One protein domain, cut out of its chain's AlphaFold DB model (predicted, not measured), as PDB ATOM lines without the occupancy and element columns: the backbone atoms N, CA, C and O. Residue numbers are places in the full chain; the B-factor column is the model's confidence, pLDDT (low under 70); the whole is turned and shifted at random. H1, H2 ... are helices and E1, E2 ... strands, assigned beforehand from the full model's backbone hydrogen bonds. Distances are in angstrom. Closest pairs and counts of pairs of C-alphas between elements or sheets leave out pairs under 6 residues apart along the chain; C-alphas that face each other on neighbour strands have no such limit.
ATOM      1  N   ASP A  40     -10.686 -23.318  35.562       76.75
ATOM      2  CA  ASP A  40     -11.802 -23.744  34.713       76.75
ATOM      3  C   ASP A  40     -13.132 -23.008  35.004       76.75
ATOM      4  O   ASP A  40     -14.100 -23.588  35.502       76.75
ATOM      5  N   VAL A  41     -13.198 -21.696  34.729       79.06
ATOM      6  CA  VAL A  41     -14.434 -20.907  34.960       79.06
ATOM      7  C   VAL A  41     -15.602 -21.474  34.153       79.06
ATOM      8  O   VAL A  41     -16.735 -21.525  34.632       79.06
ATOM      9  N   VAL A  42     -15.332 -21.918  32.922       79.62
ATOM     10  CA  VAL A  42     -16.373 -22.449  32.042       79.62
ATOM     11  C   VAL A  42     -16.918 -23.766  32.581       79.62
ATOM     12  O   VAL A  42     -18.132 -23.952  32.565       79.62
ATOM     13  N   GLY A  43     -16.082 -24.639  33.145       80.88
ATOM     14  CA  GLY A  43     -16.522 -25.837  33.850       80.88
ATOM     15  C   GLY A  43     -17.326 -25.542  35.112       80.88
ATOM     16  O   GLY A  43     -18.317 -26.225  35.365       80.88
ATOM     17  N   VAL A  44     -16.996 -24.490  35.871       82.38
ATOM     18  CA  VAL A  44     -17.827 -24.050  37.010       82.38
ATOM     19  C   VAL A  44     -19.227 -23.658  36.537       82.38
ATOM     20  O   VAL A  44     -20.222 -24.153  37.072       82.38
ATOM     21  N   VAL A  45     -19.315 -22.830  35.492       85.62
ATOM     22  CA  VAL A  45     -20.599 -22.424  34.897       85.62
ATOM     23  C   VAL A  45     -21.327 -23.628  34.292       85.62
ATOM     24  O   VAL A  45     -22.528 -23.778  34.502       85.62
ATOM     25  N   ARG A  46     -20.615 -24.536  33.611       86.81
ATOM     26  CA  ARG A  46     -21.156 -25.792  33.066       86.81
ATOM     27  C   ARG A  46     -21.810 -26.630  34.150       86.81
ATOM     28  O   ARG A  46     -22.915 -27.124  33.956       86.81
ATOM     29  N   ASN A  47     -21.112 -26.814  35.267       86.19
ATOM     30  CA  ASN A  47     -21.586 -27.623  36.379       86.19
ATOM     31  C   ASN A  47     -22.819 -26.977  37.010       86.19
ATOM     32  O   ASN A  47     -23.806 -27.672  37.214       86.19
ATOM     33  N   ALA A  48     -22.816 -25.654  37.197       87.75
ATOM     34  CA  ALA A  48     -23.991 -24.929  37.668       87.75
ATOM     35  C   ALA A  48     -25.189 -25.078  36.715       87.75
ATOM     36  O   ALA A  48     -26.289 -25.392  37.156       87.75
ATOM     37  N   LEU A  49     -24.991 -24.918  35.403       89.62
ATOM     38  CA  LEU A  49     -26.049 -25.119  34.406       89.62
ATOM     39  C   LEU A  49     -26.552 -26.563  34.400       89.62
ATOM     40  O   LEU A  49     -27.757 -26.799  34.380       89.62
ATOM     41  N   SER A  50     -25.644 -27.531  34.480       89.19
ATOM     42  CA  SER A  50     -25.990 -28.936  34.658       89.19
ATOM     43  C   SER A  50     -26.865 -29.119  35.901       89.19
ATOM     44  O   SER A  50     -27.926 -29.727  35.803       89.19
ATOM     45  N   ASP A  51     -26.511 -28.533  37.045       87.44
ATOM     46  CA  ASP A  51     -27.332 -28.626  38.257       87.44
ATOM     47  C   ASP A  51     -28.676 -27.936  38.123       87.44
ATOM     48  O   ASP A  51     -29.652 -28.450  38.653       87.44
ATOM     49  N   ILE A  52     -28.747 -26.800  37.431       87.69
ATOM     50  CA  ILE A  52     -29.980 -26.051  37.173       87.69
ATOM     51  C   ILE A  52     -30.937 -26.891  36.318       87.69
ATOM     52  O   ILE A  52     -32.118 -27.035  36.647       87.69
ATOM     53  N   PHE A  53     -30.413 -27.519  35.264       89.12
ATOM     54  CA  PHE A  53     -31.184 -28.241  34.251       89.12
ATOM     55  C   PHE A  53     -31.303 -29.759  34.492       89.12
ATOM     56  O   PHE A  53     -31.814 -30.486  33.640       89.12
ATOM     57  N   GLY A  54     -30.906 -30.255  35.667       82.94
ATOM     58  CA  GLY A  54     -31.160 -31.642  36.086       82.94
ATOM     59  C   GLY A  54     -30.136 -32.678  35.646       82.94
ATOM     60  O   GLY A  54     -30.443 -33.865  35.613       82.94
ATOM     61  N   GLY A  55     -28.922 -32.235  35.342       84.44
ATOM     62  CA  GLY A  55     -27.751 -33.080  35.171       84.44
ATOM     63  C   GLY A  55     -27.806 -34.042  33.986       84.44
ATOM     64  O   GLY A  55     -28.653 -33.959  33.094       84.44
ATOM     65  N   GLY A  56     -26.848 -34.971  33.978       83.25
ATOM     66  CA  GLY A  56     -26.741 -36.024  32.965       83.25
ATOM     67  C   GLY A  56     -26.433 -35.504  31.558       83.25
ATOM     68  O   GLY A  56     -26.088 -34.347  31.359       83.25
ATOM     69  N   ALA A  57     -26.552 -36.360  30.544       84.75
ATOM     70  CA  ALA A  57     -26.248 -35.971  29.161       84.75
ATOM     71  C   ALA A  57     -27.302 -35.031  28.533       84.75
ATOM     72  O   ALA A  57     -27.044 -34.427  27.495       84.75
ATOM     73  N   VAL A  58     -28.486 -34.908  29.146       87.50
ATOM     74  CA  VAL A  58     -29.673 -34.260  28.554       87.50
ATOM     75  C   VAL A  58     -29.851 -32.807  29.017       87.50
ATOM     76  O   VAL A  58     -30.654 -32.070  28.440       87.50
ATOM     77  N   TRP A  59     -29.087 -32.342  30.013       89.50
ATOM     78  CA  TRP A  59     -29.169 -30.956  30.491       89.50
ATOM     79  C   TRP A  59     -29.045 -29.898  29.368       89.50
ATOM     80  O   TRP A  59     -29.812 -28.932  29.420       89.50
ATOM     81  N   PRO A  60     -28.207 -30.059  28.313       90.06
ATOM     82  CA  PRO A  60     -28.130 -29.065  27.241       90.06
ATOM     83  C   PRO A  60     -29.433 -28.982  26.437       90.06
ATOM     84  O   PRO A  60     -29.877 -27.892  26.084       90.06
ATOM     85  N   THR A  61     -30.088 -30.121  26.194       90.94
ATOM     86  CA  THR A  61     -31.397 -30.178  25.528       90.94
ATOM     87  C   THR A  61     -32.470 -29.503  26.377       90.94
ATOM     88  O   THR A  61     -33.248 -28.701  25.869       90.94
ATOM     89  N   ARG A  62     -32.486 -29.763  27.691       91.06
ATOM     90  CA  ARG A  62     -33.423 -29.115  28.624       91.06
ATOM     91  C   ARG A  62     -33.214 -27.602  28.680       91.06
ATOM     92  O   ARG A  62     -34.195 -26.865  28.713       91.06
ATOM     93  N   MET A  63     -31.963 -27.149  28.642       91.75
ATOM     94  CA  MET A  63     -31.608 -25.733  28.557       91.75
ATOM     95  C   MET A  63     -32.095 -25.102  27.245       91.75
ATOM     96  O   MET A  63     -32.710 -24.038  27.271       91.75
ATOM     97  N   ALA A  64     -31.880 -25.762  26.105       90.75
ATOM     98  CA  ALA A  64     -32.358 -25.281  24.809       90.75
ATOM     99  C   ALA A  64     -33.893 -25.178  24.763       90.75
ATOM    100  O   ALA A  64     -34.429 -24.168  24.313       90.75
ATOM    101  N   ASN A  65     -34.598 -26.169  25.321       90.62
ATOM    102  CA  ASN A  65     -36.057 -26.141  25.466       90.62
ATOM    103  C   ASN A  65     -36.532 -25.033  26.420       90.62
ATOM    104  O   ASN A  65     -37.629 -24.502  26.258       90.62
ATOM    105  N   TYR A  66     -35.728 -24.686  27.431       89.44
ATOM    106  CA  TYR A  66     -36.024 -23.575  28.335       89.44
ATOM    107  C   TYR A  66     -35.903 -22.230  27.612       89.44
ATOM    108  O   TYR A  66     -36.772 -21.364  27.767       89.44
ATOM    109  N   SER A  67     -34.823 -22.044  26.847       88.56
ATOM    110  CA  SER A  67     -34.535 -20.835  26.074       88.56
ATOM    111  C   SER A  67     -33.440 -21.092  25.031       88.56
ATOM    112  O   SER A  67     -32.280 -21.314  25.385       88.56
ATOM    113  N   GLY A  68     -33.775 -20.969  23.742       85.50
ATOM    114  CA  GLY A  68     -32.793 -21.069  22.653       85.50
ATOM    115  C   GLY A  68     -31.676 -20.025  22.765       85.50
ATOM    116  O   GLY A  68     -30.507 -20.348  22.593       85.50
ATOM    117  N   MET A  69     -32.010 -18.804  23.194       85.19
ATOM    118  CA  MET A  69     -31.023 -17.738  23.414       85.19
ATOM    119  C   MET A  69     -30.047 -18.065  24.553       85.19
ATOM    120  O   MET A  69     -28.877 -17.703  24.492       85.19
ATOM    121  N   LEU A  70     -30.516 -18.733  25.612       85.38
ATOM    122  CA  LEU A  70     -29.644 -19.180  26.703       85.38
ATOM    123  C   LEU A  70     -28.651 -20.235  26.192       85.38
ATOM    124  O   LEU A  70     -27.470 -20.177  26.527       85.38
ATOM    125  N   ALA A  71     -29.114 -21.156  25.341       86.62
ATOM    126  CA  ALA A  71     -28.254 -22.148  24.704       86.62
ATOM    127  C   ALA A  71     -27.217 -21.516  23.762       86.62
ATOM    128  O   ALA A  71     -26.062 -21.931  23.769       86.62
ATOM    129  N   GLU A  72     -27.586 -20.480  23.007       84.50
ATOM    130  CA  GLU A  72     -26.647 -19.711  22.180       84.50
ATOM    131  C   GLU A  72     -25.556 -19.034  23.023       84.50
ATOM    132  O   GLU A  72     -24.373 -19.152  22.705       84.50
ATOM    133  N   VAL A  73     -25.932 -18.382  24.130       82.12
ATOM    134  CA  VAL A  73     -24.969 -17.758  25.056       82.12
ATOM    135  C   VAL A  73     -24.048 -18.806  25.679       82.12
ATOM    136  O   VAL A  73     -22.838 -18.589  25.741       82.12
ATOM    137  N   TRP A  74     -24.587 -19.956  26.094       85.38
ATOM    138  CA  TRP A  74     -23.781 -21.069  26.593       85.38
ATOM    139  C   TRP A  74     -22.796 -21.591  25.541       85.38
ATOM    140  O   TRP A  74     -21.634 -21.816  25.863       85.38
ATOM    141  N   ASN A  75     -23.216 -21.742  24.284       82.56
ATOM    142  CA  ASN A  75     -22.321 -22.153  23.199       82.56
ATOM    143  C   ASN A  75     -21.211 -21.117  22.952       82.56
ATOM    144  O   ASN A  75     -20.061 -21.480  22.711       82.56
ATOM    145  N   GLY A  76     -21.530 -19.825  23.062       76.25
ATOM    146  CA  GLY A  76     -20.531 -18.756  23.035       76.25
ATOM    147  C   GLY A  76     -19.527 -18.878  24.185       76.25
ATOM    148  O   GLY A  76     -18.321 -18.845  23.951       76.25
ATOM    149  N   LEU A  77     -20.006 -19.097  25.411       76.88
ATOM    150  CA  LEU A  77     -19.169 -19.320  26.596       76.88
ATOM    151  C   LEU A  77     -18.302 -20.580  26.485       76.88
ATOM    152  O   LEU A  77     -17.119 -20.534  26.807       76.88
ATOM    153  N   SER A  78     -18.846 -21.695  26.002       73.62
ATOM    154  CA  SER A  78     -18.093 -22.941  25.832       73.62
ATOM    155  C   SER A  78     -17.040 -22.846  24.730       73.62
ATOM    156  O   SER A  78     -16.007 -23.494  24.827       73.62
ATOM    157  N   SER A  79     -17.215 -21.964  23.740       72.38
ATOM    158  CA  SER A  79     -16.158 -21.659  22.760       72.38
ATOM    159  C   SER A  79     -14.956 -20.906  23.358       72.38
ATOM    160  O   SER A  79     -13.881 -20.849  22.750       72.38
ATOM    161  N   ILE A  80     -15.127 -20.332  24.557       69.50
ATOM    162  CA  ILE A  80     -14.061 -19.708  25.352       69.50
ATOM    163  C   ILE A  80     -13.372 -20.747  26.256       69.50
ATOM    164  O   ILE A  80     -12.269 -20.476  26.729       69.50
ATOM    165  N   ASP A  81     -13.953 -21.941  26.454       64.69
ATOM    166  CA  ASP A  81     -13.298 -23.048  27.163       64.69
ATOM    167  C   ASP A  81     -12.119 -23.564  26.342       64.69
ATOM    168  O   ASP A  81     -12.248 -24.314  25.372       64.69
ATOM    169  N   LEU A  82     -10.935 -23.118  26.738       58.22
ATOM    170  CA  LEU A  82      -9.687 -23.465  26.081       58.22
ATOM    171  C   LEU A  82      -8.975 -24.620  26.778       58.22
ATOM    172  O   LEU A  82      -7.958 -25.071  26.258       58.22
ATOM    173  N   GLY A  83      -9.500 -25.120  27.902       51.91
ATOM    174  CA  GLY A  83      -8.860 -26.185  28.668       51.91
ATOM    175  C   GLY A  83      -9.171 -27.592  28.178       51.91
ATOM    176  O   GLY A  83      -8.384 -28.507  28.414       51.91
ATOM    177  N   HIS A  84     -10.277 -27.763  27.448       50.03
ATOM    178  CA  HIS A  84     -10.780 -29.093  27.086       50.03
ATOM    179  C   HIS A  84     -10.869 -29.373  25.580       50.03
ATOM    180  O   HIS A  84     -11.001 -30.533  25.196       50.03
ATOM    181  N   ALA A  85     -10.807 -28.347  24.723       43.12
ATOM    182  CA  ALA A  85     -11.132 -28.485  23.297       43.12
ATOM    183  C   ALA A  85      -9.932 -28.407  22.329       43.12
ATOM    184  O   ALA A  85     -10.082 -28.793  21.173       43.12
ATOM    185  N   ASN A  86      -8.749 -27.947  22.760       43.66
ATOM    186  CA  ASN A  86      -7.621 -27.693  21.853       43.66
ATOM    187  C   ASN A  86      -6.372 -28.522  22.186       43.66
ATOM    188  O   ASN A  86      -5.791 -28.402  23.263       43.66
ATOM    189  N   THR A  87      -5.885 -29.289  21.208       44.94
ATOM    190  CA  THR A  87      -4.512 -29.813  21.204       44.94
ATOM    191  C   THR A  87      -3.524 -28.643  21.185       44.94
ATOM    192  O   THR A  87      -3.549 -27.844  20.252       44.94
ATOM    193  N   GLY A  88      -2.673 -28.528  22.211       51.19
ATOM    194  CA  GLY A  88      -1.690 -27.439  22.358       51.19
ATOM    195  C   GLY A  88      -2.121 -26.273  23.259       51.19
ATOM    196  O   GLY A  88      -1.431 -25.255  23.319       51.19
ATOM    197  N   ALA A  89      -3.249 -26.388  23.967       49.34
ATOM    198  CA  ALA A  89      -3.607 -25.443  25.023       49.34
ATOM    199  C   ALA A  89      -2.649 -25.543  26.235       49.34
ATOM    200  O   ALA A  89      -2.079 -26.611  26.458       49.34
ATOM    201  N   PRO A  90      -2.497 -24.476  27.048       53.97
ATOM    202  CA  PRO A  90      -1.721 -24.449  28.303       53.97
ATOM    203  C   PRO A  90      -2.252 -25.349  29.433       53.97
ATOM    204  O   PRO A  90      -2.102 -25.034  30.613       53.97
ATOM    205  N   VAL A  91      -2.891 -26.463  29.089       51.62
ATOM    206  CA  VAL A  91      -3.480 -27.403  30.031       51.62
ATOM    207  C   VAL A  91      -2.711 -28.704  29.960       51.62
ATOM    208  O   VAL A  91      -2.735 -29.418  28.958       51.62
ATOM    209  N   VAL A  92      -1.990 -28.989  31.038       45.66
ATOM    210  CA  VAL A  92      -1.275 -30.246  31.196       45.66
ATOM    211  C   VAL A  92      -2.298 -31.337  31.515       45.66
ATOM    212  O   VAL A  92      -3.178 -31.177  32.359       45.66
ATOM    213  N   THR A  93      -2.205 -32.453  30.799       41.78
ATOM    214  CA  THR A  93      -3.063 -33.630  30.953       41.78
ATOM    215  C   THR A  93      -3.042 -34.143  32.400       41.78
ATOM    216  O   THR A  93      -1.978 -34.311  32.995       41.78
ATOM    217  N   ARG A  94      -4.224 -34.408  32.970       50.09
ATOM    218  CA  ARG A  94      -4.416 -34.749  34.390       50.09
ATOM    219  C   ARG A  94      -4.124 -36.219  34.718       50.09
ATOM    220  O   ARG A  94      -4.562 -37.118  34.004       50.09
ATOM    221  N   SER A  95      -3.564 -36.453  35.910       39.12
ATOM    222  CA  SER A  95      -3.756 -37.688  36.688       39.12
ATOM    223  C   SER A  95      -3.921 -37.360  38.190       39.12
ATOM    224  O   SER A  95      -3.176 -36.539  38.705       39.12
ATOM    225  N   GLY A  96      -4.909 -37.927  38.906       38.72
ATOM    226  CA  GLY A  96      -5.052 -37.785  40.379       38.72
ATOM    227  C   GLY A  96      -6.328 -37.093  40.908       38.72
ATOM    228  O   GLY A  96      -7.133 -36.568  40.135       38.72
ATOM    229  N   LEU A  97      -6.529 -37.113  42.237       37.12
ATOM    230  CA  LEU A  97      -7.728 -36.614  42.950       37.12
ATOM    231  C   LEU A  97      -7.746 -35.078  43.124       37.12
ATOM    232  O   LEU A  97      -6.675 -34.496  43.243       37.12
ATOM    233  N   PRO A  98      -8.922 -34.417  43.159       41.41
ATOM    234  CA  PRO A  98      -9.019 -32.972  43.389       41.41
ATOM    235  C   PRO A  98      -8.459 -32.550  44.755       41.41
ATOM    236  O   PRO A  98      -8.631 -33.288  45.727       41.41
ATOM    237  N   GLU A  99      -7.830 -31.377  44.844       44.38
ATOM    238  CA  GLU A  99      -7.329 -30.838  46.120       44.38
ATOM    239  C   GLU A  99      -8.467 -30.136  46.893       44.38
ATOM    240  O   GLU A  99      -9.588 -30.023  46.396       44.38
ATOM    241  N   GLN A 100      -8.228 -29.700  48.133       41.28
ATOM    242  CA  GLN A 100      -9.252 -29.061  48.986       41.28
ATOM    243  C   GLN A 100      -8.948 -27.599  49.343       41.28
ATOM    244  O   GLN A 100      -9.700 -26.985  50.098       41.28
ATOM    245  N   ASP A 101      -7.861 -27.032  48.828       45.62
ATOM    246  CA  ASP A 101      -7.404 -25.684  49.158       45.62
ATOM    247  C   ASP A 101      -7.682 -24.677  48.023       45.62
ATOM    248  O   ASP A 101      -8.419 -24.952  47.072       45.62
ATOM    249  N   GLN A 102      -7.106 -23.476  48.136       41.47
ATOM    250  CA  GLN A 102      -7.191 -22.413  47.126       41.47
ATOM    251  C   GLN A 102      -6.672 -22.859  45.744       41.47
ATOM    252  O   GLN A 102      -7.020 -22.251  44.735       41.47
ATOM    253  N   HIS A 103      -5.890 -23.941  45.694       45.62
ATOM    254  CA  HIS A 103      -5.192 -24.471  44.528       45.62
ATOM    255  C   HIS A 103      -5.704 -25.829  44.060       45.62
ATOM    256  O   HIS A 103      -5.109 -26.421  43.160       45.62
ATOM    257  N   ALA A 104      -6.905 -26.228  44.482       44.25
ATOM    258  CA  ALA A 104      -7.690 -27.272  43.827       44.25
ATOM    259  C   ALA A 104      -8.220 -26.846  42.439       44.25
ATOM    260  O   ALA A 104      -9.389 -27.008  42.094       44.25
ATOM    261  N   HIS A 105      -7.309 -26.263  41.661       48.41
ATOM    262  CA  HIS A 105      -7.214 -26.093  40.223       48.41
ATOM    263  C   HIS A 105      -8.219 -25.131  39.560       48.41
ATOM    264  O   HIS A 105      -8.840 -25.466  38.560       48.41
ATOM    265  N   MET A 106      -8.450 -23.885  39.993       54.28
ATOM    266  CA  MET A 106      -7.564 -22.938  40.696       54.28
ATOM    267  C   MET A 106      -8.345 -21.956  41.594       54.28
ATOM    268  O   MET A 106      -7.855 -20.899  41.965       54.28
ATOM    269  N   PHE A 107      -9.604 -22.272  41.893       59.19
ATOM    270  CA  PHE A 107     -10.524 -21.355  42.575       59.19
ATOM    271  C   PHE A 107     -10.861 -21.789  44.002       59.19
ATOM    272  O   PHE A 107     -11.606 -21.091  44.686       59.19
ATOM    273  N   GLY A 108     -10.413 -22.971  44.434       63.94
ATOM    274  CA  GLY A 108     -10.829 -23.589  45.693       63.94
ATOM    275  C   GLY A 108     -12.337 -23.465  45.962       63.94
ATOM    276  O   GLY A 108     -13.185 -23.719  45.100       63.94
ATOM    277  N   GLY A 109     -12.684 -23.006  47.165       71.88
ATOM    278  CA  GLY A 109     -14.069 -22.726  47.560       71.88
ATOM    279  C   GLY A 109     -14.758 -21.597  46.777       71.88
ATOM    280  O   GLY A 109     -15.988 -21.588  46.730       71.88
ATOM    281  N   TYR A 110     -14.032 -20.699  46.096       80.44
ATOM    282  CA  TYR A 110     -14.639 -19.619  45.297       80.44
ATOM    283  C   TYR A 110     -15.453 -20.168  44.116       80.44
ATOM    284  O   TYR A 110     -16.570 -19.712  43.875       80.44
ATOM    285  N   ALA A 111     -14.978 -21.225  43.445       80.19
ATOM    286  CA  ALA A 111     -15.757 -21.913  42.407       80.19
ATOM    287  C   ALA A 111     -17.043 -22.539  42.960       80.19
ATOM    288  O   ALA A 111     -18.102 -22.454  42.336       80.19
ATOM    289  N   SER A 112     -16.961 -23.148  44.145       81.56
ATOM    290  CA  SER A 112     -18.124 -23.745  44.806       81.56
ATOM    291  C   SER A 112     -19.152 -22.679  45.188       81.56
ATOM    292  O   SER A 112     -20.348 -22.902  45.027       81.56
ATOM    293  N   ARG A 113     -18.700 -21.495  45.620       87.38
ATOM    294  CA  ARG A 113     -19.565 -20.342  45.902       87.38
ATOM    295  C   ARG A 113     -20.224 -19.800  44.638       87.38
ATOM    296  O   ARG A 113     -21.438 -19.631  44.634       87.38
ATOM    297  N   LEU A 114     -19.471 -19.601  43.551       88.62
ATOM    298  CA  LEU A 114     -20.035 -19.172  42.264       88.62
ATOM    299  C   LEU A 114     -21.097 -20.161  41.764       88.62
ATOM    300  O   LEU A 114     -22.196 -19.753  41.394       88.62
ATOM    301  N   ARG A 115     -20.801 -21.466  41.804       88.12
ATOM    302  CA  ARG A 115     -21.755 -22.527  41.454       88.12
ATOM    303  C   ARG A 115     -22.997 -22.488  42.343       88.12
ATOM    304  O   ARG A 115     -24.106 -22.580  41.822       88.12
ATOM    305  N   TRP A 116     -22.818 -22.329  43.656       87.06
ATOM    306  CA  TRP A 116     -23.916 -22.230  44.618       87.06
ATOM    307  C   TRP A 116     -24.825 -21.042  44.300       87.06
ATOM    308  O   TRP A 116     -26.031 -21.228  44.153       87.06
ATOM    309  N   HIS A 117     -24.245 -19.854  44.097       87.19
ATOM    310  CA  HIS A 117     -24.998 -18.662  43.724       87.19
ATOM    311  C   HIS A 117     -25.709 -18.848  42.387       87.19
ATOM    312  O   HIS A 117     -26.891 -18.553  42.302       87.19
ATOM    313  N   LEU A 118     -25.060 -19.391  41.355       88.00
ATOM    314  CA  LEU A 118     -25.731 -19.677  40.084       88.00
ATOM    315  C   LEU A 118     -26.916 -20.639  40.257       88.00
ATOM    316  O   LEU A 118     -27.951 -20.444  39.628       88.00
ATOM    317  N   ALA A 119     -26.801 -21.636  41.134       85.75
ATOM    318  CA  ALA A 119     -27.868 -22.590  41.409       85.75
ATOM    319  C   ALA A 119     -29.036 -22.010  42.233       85.75
ATOM    320  O   ALA A 119     -30.109 -22.605  42.243       85.75
ATOM    321  N   GLU A 120     -28.906 -20.828  42.844       80.31
ATOM    322  CA  GLU A 120     -30.028 -20.165  43.533       80.31
ATOM    323  C   GLU A 120     -31.161 -19.733  42.579       80.31
ATOM    324  O   GLU A 120     -32.266 -19.435  43.031       80.31
ATOM    325  N   VAL A 121     -30.942 -19.732  41.254       78.38
ATOM    326  CA  VAL A 121     -32.029 -19.500  40.273       78.38
ATOM    327  C   VAL A 121     -33.029 -20.640  40.208       78.38
ATOM    328  O   VAL A 121     -34.088 -20.485  39.592       78.38
ATOM    329  N   VAL A 122     -32.652 -21.809  40.730       79.19
ATOM    330  CA  VAL A 122     -33.441 -23.026  40.648       79.19
ATOM    331  C   VAL A 122     -33.887 -23.467  42.031       79.19
ATOM    332  O   VAL A 122     -33.119 -23.557  42.983       79.19
ATOM    333  N   CYS A 123     -35.152 -23.840  42.106       76.12
ATOM    334  CA  CYS A 123     -35.661 -24.681  43.166       76.12
ATOM    335  C   CYS A 123     -35.864 -26.090  42.611       76.12
ATOM    336  O   CYS A 123     -36.608 -26.259  41.641       76.12
ATOM    337  N   ALA A 124     -35.221 -27.092  43.212       71.12
ATOM    338  CA  ALA A 124     -35.288 -28.482  42.769       71.12
ATOM    339  C   ALA A 124     -35.667 -29.444  43.909       71.12
ATOM    340  O   ALA A 124     -35.386 -29.205  45.085       71.12
ATOM    341  N   GLY A 125     -36.306 -30.557  43.556       69.69
ATOM    342  CA  GLY A 125     -36.572 -31.674  44.459       69.69
ATOM    343  C   GLY A 125     -37.408 -32.757  43.788       69.69
ATOM    344  O   GLY A 125     -37.352 -32.915  42.573       69.69
ATOM    345  N   HIS A 126     -38.172 -33.508  44.579       63.81
ATOM    346  CA  HIS A 126     -39.009 -34.595  44.072       63.81
ATOM    347  C   HIS A 126     -40.474 -34.366  44.443       63.81
ATOM    348  O   HIS A 126     -40.784 -34.071  45.597       63.81
ATOM    349  N   ALA A 127     -41.369 -34.537  43.474       59.88
ATOM    350  CA  ALA A 127     -42.813 -34.515  43.666       59.88
ATOM    351  C   ALA A 127     -43.458 -35.623  42.827       59.88
ATOM    352  O   ALA A 127     -43.053 -35.875  41.695       59.88
ATOM    353  N   HIS A 128     -44.451 -36.317  43.392       64.19
ATOM    354  CA  HIS A 128     -45.209 -37.374  42.704       64.19
ATOM    355  C   HIS A 128     -44.348 -38.471  42.034       64.19
ATOM    356  O   HIS A 128     -44.722 -39.009  40.999       64.19
ATOM    357  N   GLY A 129     -43.196 -38.813  42.624       63.75
ATOM    358  CA  GLY A 129     -42.293 -39.847  42.099       63.75
ATOM    359  C   GLY A 129     -41.365 -39.393  40.964       63.75
ATOM    360  O   GLY A 129     -40.649 -40.227  40.420       63.75
ATOM    361  N   GLY A 130     -41.346 -38.098  40.625       66.69
ATOM    362  CA  GLY A 130     -40.458 -37.513  39.619       66.69
ATOM    363  C   GLY A 130     -39.696 -36.289  40.128       66.69
ATOM    364  O   GLY A 130     -40.045 -35.691  41.146       66.69
ATOM    365  N   GLU A 131     -38.635 -35.923  39.414       74.25
ATOM    366  CA  GLU A 131     -37.875 -34.695  39.652       74.25
ATOM    367  C   GLU A 131     -38.726 -33.468  39.266       74.25
ATOM    368  O   GLU A 131     -39.187 -33.363  38.129       74.25
ATOM    369  N   GLU A 132     -38.927 -32.530  40.196       78.50
ATOM    370  CA  GLU A 132     -39.559 -31.231  39.928       78.50
ATOM    371  C   GLU A 132     -38.510 -30.119  40.022       78.50
ATOM    372  O   GLU A 132     -37.714 -30.063  40.964       78.50
ATOM    373  N   ARG A 133     -38.522 -29.213  39.037       85.06
ATOM    374  CA  ARG A 133     -37.620 -28.057  38.964       85.06
ATOM    375  C   ARG A 133     -38.370 -26.805  38.577       85.06
ATOM    376  O   ARG A 133     -39.175 -26.839  37.646       85.06
ATOM    377  N   ARG A 134     -38.060 -25.700  39.251       85.94
ATOM    378  CA  ARG A 134     -38.574 -24.362  38.948       85.94
ATOM    379  C   ARG A 134     -37.408 -23.406  38.762       85.94
ATOM    380  O   ARG A 134     -36.572 -23.324  39.651       85.94
ATOM    381  N   ILE A 135     -37.361 -22.717  37.626       86.00
ATOM    382  CA  ILE A 135     -36.274 -21.796  37.262       86.00
ATOM    383  C   ILE A 135     -36.862 -20.420  36.947       86.00
ATOM    384  O   ILE A 135     -37.858 -20.338  36.222       86.00
ATOM    385  N   GLY A 136     -36.224 -19.358  37.441       79.12
ATOM    386  CA  GLY A 136     -36.474 -17.968  37.039       79.12
ATOM    387  C   GLY A 136     -36.899 -17.039  38.183       79.12
ATOM    388  O   GLY A 136     -36.771 -17.390  39.353       79.12
ATOM    389  N   GLY A 137     -37.417 -15.854  37.838       74.38
ATOM    390  CA  GLY A 137     -37.828 -14.798  38.778       74.38
ATOM    391  C   GLY A 137     -37.008 -13.499  38.665       74.38
ATOM    392  O   GLY A 137     -35.869 -13.504  38.204       74.38
ATOM    393  N   VAL A 138     -37.586 -12.362  39.085       67.81
ATOM    394  CA  VAL A 138     -36.946 -11.025  39.020       67.81
ATOM    395  C   VAL A 138     -36.166 -10.734  40.294       67.81
ATOM    396  O   VAL A 138     -36.765 -10.579  41.359       67.81
ATOM    397  N   THR A 139     -34.834 -10.685  40.215       57.72
ATOM    398  CA  THR A 139     -34.003 -10.823  41.423       57.72
ATOM    399  C   THR A 139     -32.660 -10.094  41.327       57.72
ATOM    400  O   THR A 139     -31.611 -10.650  41.627       57.72
ATOM    401  N   THR A 140     -32.676  -8.801  40.991       63.94
ATOM    402  CA  THR A 140     -31.478  -7.943  40.841       63.94
ATOM    403  C   THR A 140     -30.425  -8.114  41.952       63.94
ATOM    404  O   THR A 140     -29.230  -8.016  41.688       63.94
ATOM    405  N   ARG A 141     -30.848  -8.414  43.191       68.12
ATOM    406  CA  ARG A 141     -29.955  -8.736  44.316       68.12
ATOM    407  C   ARG A 141     -29.119 -10.004  44.083       68.12
ATOM    408  O   ARG A 141     -27.917  -9.965  44.292       68.12
ATOM    409  N   TRP A 142     -29.732 -11.098  43.637       78.38
ATOM    410  CA  TRP A 142     -29.051 -12.367  43.347       78.38
ATOM    411  C   TRP A 142     -28.002 -12.214  42.242       78.38
ATOM    412  O   TRP A 142     -26.877 -12.684  42.377       78.38
ATOM    413  N   ARG A 143     -28.353 -11.480  41.184       83.44
ATOM    414  CA  ARG A 143     -27.440 -11.166  40.082       83.44
ATOM    415  C   ARG A 143     -26.180 -10.442  40.575       83.44
ATOM    416  O   ARG A 143     -25.087 -10.738  40.108       83.44
ATOM    417  N   GLY A 144     -26.327  -9.534  41.544       85.44
ATOM    418  CA  GLY A 144     -25.197  -8.884  42.213       85.44
ATOM    419  C   GLY A 144     -24.273  -9.876  42.931       85.44
ATOM    420  O   GLY A 144     -23.063  -9.808  42.742       85.44
ATOM    421  N   GLU A 145     -24.832 -10.828  43.683       87.50
ATOM    422  CA  GLU A 145     -24.061 -11.863  44.397       87.50
ATOM    423  C   GLU A 145     -23.309 -12.799  43.434       87.50
ATOM    424  O   GLU A 145     -22.148 -13.126  43.662       87.50
ATOM    425  N   VAL A 146     -23.931 -13.196  42.316       88.50
ATOM    426  CA  VAL A 146     -23.264 -14.018  41.288       88.50
ATOM    427  C   VAL A 146     -22.115 -13.261  40.626       88.50
ATOM    428  O   VAL A 146     -21.047 -13.835  40.434       88.50
ATOM    429  N   LEU A 147     -22.312 -11.984  40.276       88.19
ATOM    430  CA  LEU A 147     -21.243 -11.162  39.703       88.19
ATOM    431  C   LEU A 147     -20.098 -10.953  40.694       88.19
ATOM    432  O   LEU A 147     -18.941 -10.972  40.288       88.19
ATOM    433  N   HIS A 148     -20.407 -10.794  41.981       89.19
ATOM    434  CA  HIS A 148     -19.394 -10.695  43.024       89.19
ATOM    435  C   HIS A 148     -18.600 -12.001  43.169       89.19
ATOM    436  O   HIS A 148     -17.375 -11.974  43.122       89.19
ATOM    437  N   ALA A 149     -19.276 -13.152  43.221       89.06
ATOM    438  CA  ALA A 149     -18.610 -14.452  43.266       89.06
ATOM    439  C   ALA A 149     -17.794 -14.749  41.993       89.06
ATOM    440  O   ALA A 149     -16.770 -15.428  42.057       89.06
ATOM    441  N   LEU A 150     -18.223 -14.241  40.829       88.81
ATOM    442  CA  LEU A 150     -17.421 -14.293  39.608       88.81
ATOM    443  C   LEU A 150     -16.163 -13.424  39.736       88.81
ATOM    444  O   LEU A 150     -15.101 -13.861  39.311       88.81
ATOM    445  N   ASP A 151     -16.263 -12.224  40.304       87.50
ATOM    446  CA  ASP A 151     -15.101 -11.359  40.538       87.50
ATOM    447  C   ASP A 151     -14.075 -12.045  41.453       87.50
ATOM    448  O   ASP A 151     -12.890 -12.068  41.130       87.50
ATOM    449  N   ASP A 152     -14.523 -12.714  42.519       86.88
ATOM    450  CA  ASP A 152     -13.642 -13.505  43.390       86.88
ATOM    451  C   ASP A 152     -12.922 -14.623  42.623       86.88
ATOM    452  O   ASP A 152     -11.719 -14.824  42.787       86.88
ATOM    453  N   VAL A 153     -13.631 -15.323  41.733       84.06
ATOM    454  CA  VAL A 153     -13.048 -16.328  40.831       84.06
ATOM    455  C   VAL A 153     -12.029 -15.682  39.882       84.06
ATOM    456  O   VAL A 153     -10.931 -16.207  39.713       84.06
ATOM    457  N   LEU A 154     -12.340 -14.525  39.291       83.62
ATOM    458  CA  LEU A 154     -11.451 -13.820  38.359       83.62
ATOM    459  C   LEU A 154     -10.197 -13.248  39.033       83.62
ATOM    460  O   LEU A 154      -9.146 -13.160  38.392       83.62
ATOM    461  N   ARG A 155     -10.278 -12.906  40.324       83.44
ATOM    462  CA  ARG A 155      -9.124 -12.505  41.144       83.44
ATOM    463  C   ARG A 155      -8.144 -13.647  41.412       83.44
ATOM    464  O   ARG A 155      -6.988 -13.380  41.719       83.44
ATOM    465  N   HIS A 156      -8.592 -14.890  41.248       79.56
ATOM    466  CA  HIS A 156      -7.797 -16.101  41.451       79.56
ATOM    467  C   HIS A 156      -7.696 -16.943  40.166       79.56
ATOM    468  O   HIS A 156      -7.531 -18.159  40.204       79.56
ATOM    469  N   LEU A 216     -16.043 -12.642  29.975       82.06
ATOM    470  CA  LEU A 216     -16.834 -13.502  30.861       82.06
ATOM    471  C   LEU A 216     -17.865 -12.747  31.710       82.06
ATOM    472  O   LEU A 216     -19.002 -13.218  31.754       82.06
ATOM    473  N   PRO A 217     -17.555 -11.593  32.340       85.00
ATOM    474  CA  PRO A 217     -18.554 -10.866  33.119       85.00
ATOM    475  C   PRO A 217     -19.784 -10.479  32.295       85.00
ATOM    476  O   PRO A 217     -20.910 -10.681  32.741       85.00
ATOM    477  N   GLY A 218     -19.585  -9.989  31.066       83.00
ATOM    478  CA  GLY A 218     -20.685  -9.597  30.181       83.00
ATOM    479  C   GLY A 218     -21.511 -10.790  29.693       83.00
ATOM    480  O   GLY A 218     -22.737 -10.712  29.627       83.00
ATOM    481  N   LEU A 219     -20.853 -11.913  29.395       81.94
ATOM    482  CA  LEU A 219     -21.535 -13.143  28.993       81.94
ATOM    483  C   LEU A 219     -22.327 -13.764  30.152       81.94
ATOM    484  O   LEU A 219     -23.467 -14.184  29.946       81.94
ATOM    485  N   LEU A 220     -21.770 -13.776  31.370       82.56
ATOM    486  CA  LEU A 220     -22.476 -14.266  32.553       82.56
ATOM    487  C   LEU A 220     -23.643 -13.341  32.920       82.56
ATOM    488  O   LEU A 220     -24.732 -13.829  33.205       82.56
ATOM    489  N   ASP A 221     -23.464 -12.020  32.835       85.62
ATOM    490  CA  ASP A 221     -24.550 -11.046  32.997       85.62
ATOM    491  C   ASP A 221     -25.691 -11.295  32.007       85.62
ATOM    492  O   ASP A 221     -26.865 -11.347  32.384       85.62
ATOM    493  N   GLY A 222     -25.338 -11.512  30.737       82.12
ATOM    494  CA  GLY A 222     -26.278 -11.871  29.685       82.12
ATOM    495  C   GLY A 222     -27.046 -13.148  30.013       82.12
ATOM    496  O   GLY A 222     -28.266 -13.170  29.865       82.12
ATOM    497  N   LEU A 223     -26.355 -14.179  30.505       80.88
ATOM    498  CA  LEU A 223     -26.943 -15.446  30.939       80.88
ATOM    499  C   LEU A 223     -27.934 -15.236  32.096       80.88
ATOM    500  O   LEU A 223     -29.075 -15.689  32.014       80.88
ATOM    501  N   MET A 224     -27.549 -14.483  33.129       83.62
ATOM    502  CA  MET A 224     -28.403 -14.193  34.286       83.62
ATOM    503  C   MET A 224     -29.686 -13.455  33.903       83.62
ATOM    504  O   MET A 224     -30.773 -13.830  34.339       83.62
ATOM    505  N   ARG A 225     -29.601 -12.470  33.004       82.62
ATOM    506  CA  ARG A 225     -30.780 -11.762  32.480       82.62
ATOM    507  C   ARG A 225     -31.749 -12.667  31.720       82.62
ATOM    508  O   ARG A 225     -32.916 -12.324  31.588       82.62
ATOM    509  N   ARG A 226     -31.305 -13.820  31.202       81.19
ATOM    510  CA  ARG A 226     -32.204 -14.809  30.572       81.19
ATOM    511  C   ARG A 226     -32.930 -15.688  31.588       81.19
ATOM    512  O   ARG A 226     -33.916 -16.329  31.222       81.19
ATOM    513  N   PHE A 227     -32.475 -15.708  32.838       80.62
ATOM    514  CA  PHE A 227     -33.227 -16.276  33.954       80.62
ATOM    515  C   PHE A 227     -34.206 -15.273  34.574       80.62
ATOM    516  O   PHE A 227     -35.223 -15.695  35.120       80.62
ATOM    517  N   GLU A 228     -33.963 -13.967  34.426       79.38
ATOM    518  CA  GLU A 228     -34.913 -12.910  34.798       79.38
ATOM    519  C   GLU A 228     -36.147 -12.946  33.873       79.38
ATOM    520  O   GLU A 228     -36.212 -12.308  32.823       79.38
ATOM    521  N   GLY A 229     -37.145 -13.739  34.253       76.12
ATOM    522  CA  GLY A 229     -38.385 -13.920  33.506       76.12
ATOM    523  C   GLY A 229     -39.434 -14.694  34.307       76.12
ATOM    524  O   GLY A 229     -39.216 -14.979  35.489       76.12
ATOM    525  N   PRO A 230     -40.581 -15.036  33.688       80.44
ATOM    526  CA  PRO A 230     -41.600 -15.859  34.326       80.44
ATOM    527  C   PRO A 230     -41.011 -17.189  34.796       80.44
ATOM    528  O   PRO A 230     -40.282 -17.842  34.046       80.44
ATOM    529  N   VAL A 231     -41.352 -17.599  36.018       84.75
ATOM    530  CA  VAL A 231     -40.898 -18.881  36.566       84.75
ATOM    531  C   VAL A 231     -41.425 -20.007  35.680       84.75
ATOM    532  O   VAL A 231     -42.622 -20.066  35.400       84.75
ATOM    533  N   LYS A 232     -40.552 -20.918  35.242       87.81
ATOM    534  CA  LYS A 232     -40.954 -22.110  34.482       87.81
ATOM    535  C   LYS A 232     -40.746 -23.371  35.302       87.81
ATOM    536  O   LYS A 232     -39.751 -23.482  36.015       87.81
ATOM    537  N   ARG A 233     -41.653 -24.335  35.156       88.31
ATOM    538  CA  ARG A 233     -41.553 -25.678  35.735       88.31
ATOM    539  C   ARG A 233     -41.188 -26.708  34.668       88.31
ATOM    540  O   ARG A 233     -41.783 -26.684  33.592       88.31
ATOM    541  N   LEU A 234     -40.251 -27.602  34.982       87.62
ATOM    542  CA  LEU A 234     -39.883 -28.738  34.131       87.62
ATOM    543  C   LEU A 234     -40.941 -29.847  34.211       87.62
ATOM    544  O   LEU A 234     -41.350 -30.226  35.309       87.62
ATOM    545  N   ASP A 235     -41.322 -30.401  33.064       84.19
ATOM    546  CA  ASP A 235     -41.986 -31.700  32.953       84.19
ATOM    547  C   ASP A 235     -40.930 -32.788  32.668       84.19
ATOM    548  O   ASP A 235     -40.337 -32.798  31.580       84.19
ATOM    549  N   PRO A 236     -40.667 -33.706  33.619       74.00
ATOM    550  CA  PRO A 236     -39.624 -34.717  33.471       74.00
ATOM    551  C   PRO A 236     -39.931 -35.758  32.384       74.00
ATOM    552  O   PRO A 236     -39.000 -36.387  31.885       74.00
ATOM    553  N   ASN A 237     -41.196 -35.928  31.981       79.38
ATOM    554  CA  ASN A 237     -41.580 -36.913  30.965       79.38
ATOM    555  C   ASN A 237     -41.329 -36.406  29.542       79.38
ATOM    556  O   ASN A 237     -41.001 -37.183  28.648       79.38
TER     557      ASN A 237
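This is residues 40 to 156 and 216 to 237 of the 247 residues of an uncharacterized protein of Nitrospirillum amazonense (UniProt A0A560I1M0). Five helices, H1, H3, H4, H5 and H6, run lengthwise as a loose bundle, with H1 nearest to the middle, and a small three-stranded sheet stands across one end. The short helix H2 packs beside H3 near that sheet, and the long link of residues 79 to 107 lies at the other end. The printed part has 139 residues with six named helices and three named strands, in the order H1 H2 H3 H4 E1 E2 H5 H6 E3; the sheet order is E1, E2, E3, all antiparallel, and the class is mostly helix. The whole is compact, with a radius of gyration of the C-alphas of 15.6 A and spans of 44 by 31 by 28 A.

H1, residues 41 to 53, touches H4, residues 108 to 119, closest at the C-alphas of Ala 48 and Arg 115, 5.0 A apart; they run the same way at a steep tilt of 36 degrees, only just past shallow. With residues 49 to 53 alone, H1 touches H2, residues 59 to 66, only at the corner, Phe 53 and Trp 59 having the closest C-alphas, 5.1 A apart. H2 and H3, residues 68 to 78, form a helical hairpin, closest at the C-alphas of Ala 64 and Ala 71, 5.2 A. H3 touches H6, residues 216 to 227, closest at the C-alphas of Leu 70 and Leu 223, 6.3 A, opposite ways at a shallow tilt of 22 degrees. H4 touches H5, residues 140 to 155, closest at the C-alphas of Leu 114 and Ala 149, 5.0 A, opposite ways at a shallow tilt of 23 degrees. With residues 143 to 150 alone, H5 touches H6, closest at the C-alphas of Arg 143 and Met 224, 6.6 A. H3 and H5 are apart. E1, residues 122 to 127, and E2, residues 130 to 135, form a hairpin, with N 125 and O 132 at 3.0 A, within hydrogen-bond range. E3, residues 232 to 235, is the antiparallel neighbour of E2, with N 232 and O 135 at 2.9 A. H1 only grazes the sheet, with residues 49 to 53. Every O i to N i+4 pair is within hydrogen-bond range in H1, H2, H3, H5 and H6; in H4 it is 7 of 8.

H1 begins at C-alpha 41 (-14.434, -20.907, 34.960) and is 18.3 A long from first to last C-alpha. H5, the longest helix, is 22.8 A, H4 17.6 A, H6 16.9 A and E2 16.4 A. E3 ends at C-alpha 235 (-41.986, -31.700, 32.953).

The C-alphas of Gly 88 and His 128 are the two farthest apart, 49.1 A. Residues 157 to 215 are not printed; C-alphas 156 and 216 are 14.2 A apart across the cut. The link from H3 to H4 is long, with 29 residues. The mean pLDDT of the printed part is 75.0; residues 80 to 108, 125 to 130 and 138 to 141 are under 70.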